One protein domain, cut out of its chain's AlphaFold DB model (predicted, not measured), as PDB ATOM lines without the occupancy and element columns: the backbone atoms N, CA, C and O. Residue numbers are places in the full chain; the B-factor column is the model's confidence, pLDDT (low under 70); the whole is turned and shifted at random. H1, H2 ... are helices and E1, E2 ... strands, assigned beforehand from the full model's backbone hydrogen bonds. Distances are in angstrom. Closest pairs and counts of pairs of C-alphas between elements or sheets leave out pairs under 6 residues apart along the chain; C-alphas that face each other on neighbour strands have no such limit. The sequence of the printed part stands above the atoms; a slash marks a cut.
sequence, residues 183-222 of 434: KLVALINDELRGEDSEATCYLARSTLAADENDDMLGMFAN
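AT A GLANCE: This is residues 183 to 222 of the 434 residues of an uncharacterized protein of Pyrenophora teres f. teres (strain 0-1) (UniProt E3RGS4). A short helix, H1, packs on the E1 side of a two-stranded hairpin, E1 and E2, in one flat, loosely built piece. The loop of residues 206 to 216, between the two strands, reaches to one end of the longest axis, and the link of residues 194 to 200, between H1 and E1, lies toward the other end. The printed part has 40 residues, with one named helix and two named strands in the order H1, E1, E2; the sheet's order is E1 - E2, antiparallel, and the class is mixed, helices and strands. The whole is loose, with a radius of gyration of the C-alphas of 11.3 A, and the C-alphas span 36 by 20 by 8 A.

HOW THE PARTS SIT: The printed part begins with H1, residues 183 to 193, in which every O i to N i+4 pair is within hydrogen-bond range. A short link of seven residues joins it to E1, residues 201 to 205. H1 and E1 have 7 pairs of C-alphas within 8 A, and their closest C-alphas are those of Asn 189 and Tyr 202, 5.7 A apart. Their centres are 8.9 A apart. A long link of 11 residues then joins E1 to E2, residues 217 to 221. E1 and E2 form a hairpin of antiparallel neighbour strands, with 145 degrees between their N-to-C directions. The C-alphas of Cys 201 and Ala 221 face each other at 4.5 A, and those of Leu 203 and Met 219 at 4.7 A. Across the pair, N 220 and O 202 are 2.8 A apart and N 204 and O 218 are 3.1 A apart, both within hydrogen-bond range. H1 and E2 are apart.

IN THESE COORDINATES: H1, from Lys 183 to Arg 193, measures 15.3 A from first to last C-alpha and begins with C-alpha 183 at (-10.714, 24.424, 14.282). E1, from Cys 201 to Arg 205, measures 13.3 A and begins with C-alpha 201 at (3.550, 14.446, 11.540). E2, from Leu 217 to Ala 221, measures 13.5 A and ends with C-alpha 221 at (5.737, 14.373, 7.651).

THE WHOLE: The two C-alphas farthest apart are those of Glu 195 and Glu 212, at 35.8 A. The first and last printed C-alphas, those of Lys 183 and Asn 222, are 19.6 A apart. The printed part has no cut. The link from E1 to E2 is long. The mean pLDDT of the printed part is 85.5, and the model's confidence is low, under 70, at residues 209 to 214, which lie in that long link.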
ATOM      1  N   LYS A 183     -10.848  24.591  12.827       91.06
ATOM      2  CA  LYS A 183     -10.714  24.424  14.282       91.06
ATOM      3  C   LYS A 183     -10.477  22.963  14.669       91.06
ATOM      4  O   LYS A 183      -9.654  22.698  15.538       91.06
ATOM      5  N   LEU A 184     -11.174  22.026  14.027       92.12
ATOM      6  CA  LEU A 184     -10.959  20.596  14.241       92.12
ATOM      7  C   LEU A 184      -9.578  20.158  13.736       92.12
ATOM      8  O   LEU A 184      -8.889  19.422  14.430       92.12
ATOM      9  N   VAL A 185      -9.145  20.644  12.569       93.56
ATOM     10  CA  VAL A 185      -7.797  20.359  12.044       93.56
ATOM     11  C   VAL A 185      -6.711  20.894  12.983       93.56
ATOM     12  O   VAL A 185      -5.735  20.196  13.244       93.56
ATOM     13  N   ALA A 186      -6.889  22.099  13.532       94.94
ATOM     14  CA  ALA A 186      -5.978  22.660  14.530       94.94
ATOM     15  C   ALA A 186      -5.927  21.800  15.802       94.94
ATOM     16  O   ALA A 186      -4.837  21.451  16.240       94.94
ATOM     17  N   LEU A 187      -7.087  21.377  16.322       95.31
ATOM     18  CA  LEU A 187      -7.166  20.475  17.474       95.31
ATOM     19  C   LEU A 187      -6.390  19.172  17.233       95.31
ATOM     20  O   LEU A 187      -5.623  18.755  18.091       95.31
ATOM     21  N   ILE A 188      -6.552  18.545  16.065       95.56
ATOM     22  CA  ILE A 188      -5.834  17.303  15.738       95.56
ATOM     23  C   ILE A 188      -4.324  17.553  15.624       95.56
ATOM     24  O   ILE A 188      -3.530  16.729  16.058       95.56
ATOM     25  N   ASN A 189      -3.901  18.691  15.071       95.56
ATOM     26  CA  ASN A 189      -2.482  19.049  15.019       95.56
ATOM     27  C   ASN A 189      -1.876  19.307  16.404       95.56
ATOM     28  O   ASN A 189      -0.708  18.985  16.619       95.56
ATOM     29  N   ASP A 190      -2.656  19.848  17.341       94.50
ATOM     30  CA  ASP A 190      -2.244  19.971  18.740       94.50
ATOM     31  C   ASP A 190      -2.159  18.583  19.410       94.50
ATOM     32  O   ASP A 190      -1.193  18.307  20.119       94.50
ATOM     33  N   GLU A 191      -3.101  17.673  19.125       93.62
ATOM     34  CA  GLU A 191      -3.053  16.270  19.580       93.62
ATOM     35  C   GLU A 191      -1.805  15.533  19.057       93.62
ATOM     36  O   GLU A 191      -1.135  14.846  19.826       93.62
ATOM     37  N   LEU A 192      -1.464  15.701  17.773       93.44
ATOM     38  CA  LEU A 192      -0.282  15.100  17.138       93.44
ATOM     39  C   LEU A 192       1.038  15.650  17.686       93.44
ATOM     40  O   LEU A 192       2.050  14.951  17.664       93.44
ATOM     41  N   ARG A 193       1.038  16.900  18.156       91.50
ATOM     42  CA  ARG A 193       2.193  17.515  18.813       91.50
ATOM     43  C   ARG A 193       2.387  16.989  20.233       91.50
ATOM     44  O   ARG A 193       3.522  16.830  20.667       91.50
ATOM     45  N   GLY A 194       1.298  16.704  20.945       86.12
ATOM     46  CA  GLY A 194       1.360  16.227  22.324       86.12
ATOM     47  C   GLY A 194       2.096  17.211  23.241       86.12
ATOM     48  O   GLY A 194       1.840  18.413  23.207       86.12
ATOM     49  N   GLU A 195       3.004  16.693  24.072       81.88
ATOM     50  CA  GLU A 195       3.864  17.501  24.955       81.88
ATOM     51  C   GLU A 195       5.155  17.983  24.266       81.88
ATOM     52  O   GLU A 195       5.895  18.791  24.833       81.88
ATOM     53  N   ASP A 196       5.428  17.514  23.046       76.75
ATOM     54  CA  ASP A 196       6.660  17.818  22.326       76.75
ATOM     55  C   ASP A 196       6.636  19.219  21.703       76.75
ATOM     56  O   ASP A 196       5.599  19.782  21.350       76.75
ATOM     57  N   SER A 197       7.820  19.809  21.526       72.88
ATOM     58  CA  SER A 197       7.935  21.121  20.872       72.88
ATOM     59  C   SER A 197       7.666  21.074  19.360       72.88
ATOM     60  O   SER A 197       7.187  22.062  18.800       72.88
ATOM     61  N   GLU A 198       7.913  19.930  18.710       81.12
ATOM     62  CA  GLU A 198       7.672  19.703  17.281       81.12
ATOM     63  C   GLU A 198       7.052  18.319  17.050       81.12
ATOM     64  O   GLU A 198       7.566  17.313  17.532       81.12
ATOM     65  N   ALA A 199       5.959  18.263  16.284       87.00
ATOM     66  CA  ALA A 199       5.314  17.006  15.909       87.00
ATOM     67  C   ALA A 199       6.098  16.302  14.787       87.00
ATOM     68  O   ALA A 199       6.588  16.967  13.870       87.00
ATOM     69  N   THR A 200       6.161  14.966  14.799       92.62
ATOM     70  CA  THR A 200       6.721  14.174  13.680       92.62
ATOM     71  C   THR A 200       5.852  14.288  12.426       92.62
ATOM     72  O   THR A 200       6.366  14.379  11.307       92.62
ATOM     73  N   CYS A 201       4.531  14.325  12.610       94.50
ATOM     74  CA  CYS A 201       3.550  14.446  11.540       94.50
ATOM     75  C   CYS A 201       2.543  15.559  11.835       94.50
ATOM     76  O   CYS A 201       2.312  15.909  12.990       94.50
ATOM     77  N   TYR A 202       1.913  16.080  10.787       94.88
ATOM     78  CA  TYR A 202       0.817  17.037  10.885       94.88
ATOM     79  C   TYR A 202      -0.277  16.722   9.859       94.88
ATOM     80  O   TYR A 202      -0.028  16.157   8.793       94.88
ATOM     81  N   LEU A 203      -1.503  17.104  10.189       95.19
ATOM     82  CA  LEU A 203      -2.681  17.014   9.345       95.19
ATOM     83  C   LEU A 203      -2.833  18.287   8.511       95.19
ATOM     84  O   LEU A 203      -2.862  19.402   9.046       95.19
ATOM     85  N   ALA A 204      -3.011  18.122   7.206       92.81
ATOM     86  CA  ALA A 204      -3.322  19.216   6.293       92.81
ATOM     87  C   ALA A 204      -4.257  18.752   5.169       92.81
ATOM     88  O   ALA A 204      -4.658  17.588   5.108       92.81
ATOM     89  N   ARG A 205      -4.629  19.678   4.278       90.19
ATOM     90  CA  ARG A 205      -5.390  19.344   3.067       90.19
ATOM     91  C   ARG A 205      -4.552  18.449   2.162       90.19
ATOM     92  O   ARG A 205      -3.380  18.728   1.918       90.19
ATOM     93  N   SER A 206      -5.166  17.381   1.676       87.12
ATOM     94  CA  SER A 206      -4.529  16.422   0.785       87.12
ATOM     95  C   SER A 206      -4.389  16.995  -0.619       87.12
ATOM     96  O   SER A 206      -5.323  17.587  -1.152       87.12
ATOM     97  N   THR A 207      -3.255  16.734  -1.264       78.44
ATOM     98  CA  THR A 207      -3.067  17.006  -2.698       78.44
ATOM     99  C   THR A 207      -3.807  16.005  -3.589       78.44
ATOM    100  O   THR A 207      -3.805  16.159  -4.804       78.44
ATOM    101  N   LEU A 208      -4.411  14.963  -3.002       78.12
ATOM    102  CA  LEU A 208      -5.292  14.022  -3.701       78.12
ATOM    103  C   LEU A 208      -6.709  14.583  -3.897       78.12
ATOM    104  O   LEU A 208      -7.518  13.964  -4.588       78.12
ATOM    105  N   ALA A 209      -7.021  15.732  -3.288       66.88
ATOM    106  CA  ALA A 209      -8.243  16.455  -3.583       66.88
ATOM    107  C   ALA A 209      -8.258  16.817  -5.077       66.88
ATOM    108  O   ALA A 209      -7.423  17.593  -5.535       66.88
ATOM    109  N   ALA A 210      -9.213  16.274  -5.840       60.12
ATOM    110  CA  ALA A 210      -9.615  16.915  -7.091       60.12
ATOM    111  C   ALA A 210     -10.104  18.340  -6.766       60.12
ATOM    112  O   ALA A 210     -10.561  18.563  -5.643       60.12
ATOM    113  N   ASP A 211     -10.053  19.270  -7.726       53.03
ATOM    114  CA  ASP A 211     -10.332  20.712  -7.543       53.03
ATOM    115  C   ASP A 211     -11.690  21.047  -6.862       53.03
ATOM    116  O   ASP A 211     -11.928  22.190  -6.479       53.03
ATOM    117  N   GLU A 212     -12.561  20.054  -6.649       55.19
ATOM    118  CA  GLU A 212     -13.880  20.165  -6.020       55.19
ATOM    119  C   GLU A 212     -14.006  19.504  -4.622       55.19
ATOM    120  O   GLU A 212     -15.006  19.736  -3.943       55.19
ATOM    121  N   ASN A 213     -13.026  18.718  -4.137       63.47
ATOM    122  CA  ASN A 213     -13.089  18.055  -2.816       63.47
ATOM    123  C   ASN A 213     -12.187  18.734  -1.773       63.47
ATOM    124  O   ASN A 213     -11.166  18.200  -1.335       63.47
ATOM    125  N   ASP A 214     -12.584  19.933  -1.365       67.31
ATOM    126  CA  ASP A 214     -11.848  20.788  -0.429       67.31
ATOM    127  C   ASP A 214     -11.811  20.271   1.029       67.31
ATOM    128  O   ASP A 214     -11.129  20.877   1.863       67.31
ATOM    129  N   ASP A 215     -12.519  19.177   1.328       80.00
ATOM    130  CA  ASP A 215     -12.542  18.524   2.637       80.00
ATOM    131  C   ASP A 215     -11.556  17.355   2.741       80.00
ATOM    132  O   ASP A 215     -11.362  16.830   3.830       80.00
ATOM    133  N   MET A 216     -10.898  16.923   1.661       86.81
ATOM    134  CA  MET A 216      -9.966  15.796   1.748       86.81
ATOM    135  C   MET A 216      -8.719  16.163   2.570       86.81
ATOM    136  O   MET A 216      -7.915  17.007   2.171       86.81
ATOM    137  N   LEU A 217      -8.529  15.493   3.709       91.50
ATOM    138  CA  LEU A 217      -7.366  15.657   4.588       91.50
ATOM    139  C   LEU A 217      -6.335  14.539   4.375       91.50
ATOM    140  O   LEU A 217      -6.635  13.496   3.796       91.50
ATOM    141  N   GLY A 218      -5.106  14.765   4.824       93.62
ATOM    142  CA  GLY A 218      -4.040  13.768   4.814       93.62
ATOM    143  C   GLY A 218      -2.971  14.055   5.862       93.62
ATOM    144  O   GLY A 218      -2.768  15.206   6.256       93.62
ATOM    145  N   MET A 219      -2.302  12.998   6.313       94.81
ATOM    146  CA  MET A 219      -1.153  13.083   7.211       94.81
ATOM    147  C   MET A 219       0.139  13.343   6.428       94.81
ATOM    148  O   MET A 219       0.431  12.646   5.456       94.81
ATOM    149  N   PHE A 220       0.932  14.314   6.878       94.88
ATOM    150  CA  PHE A 220       2.200  14.712   6.270       94.88
ATOM    151  C   PHE A 220       3.334  14.645   7.289       94.88
ATOM    152  O   PHE A 220       3.141  14.931   8.469       94.88
ATOM    153  N   ALA A 221       4.535  14.294   6.832       95.25
ATOM    154  CA  ALA A 221       5.737  14.373   7.651       95.25
ATOM    155  C   ALA A 221       6.145  15.840   7.857       95.25
ATOM    156  O   ALA A 221       6.165  16.622   6.905       95.25
ATOM    157  N   ASN A 222       6.489  16.211   9.090       94.44
ATOM    158  CA  ASN A 222       6.996  17.544   9.430       94.44
ATOM    159  C   ASN A 222       8.534  17.623   9.369       94.44
ATOM    160  O   ASN A 222       9.115  18.704   9.334       94.44
TER     161      ASN A 222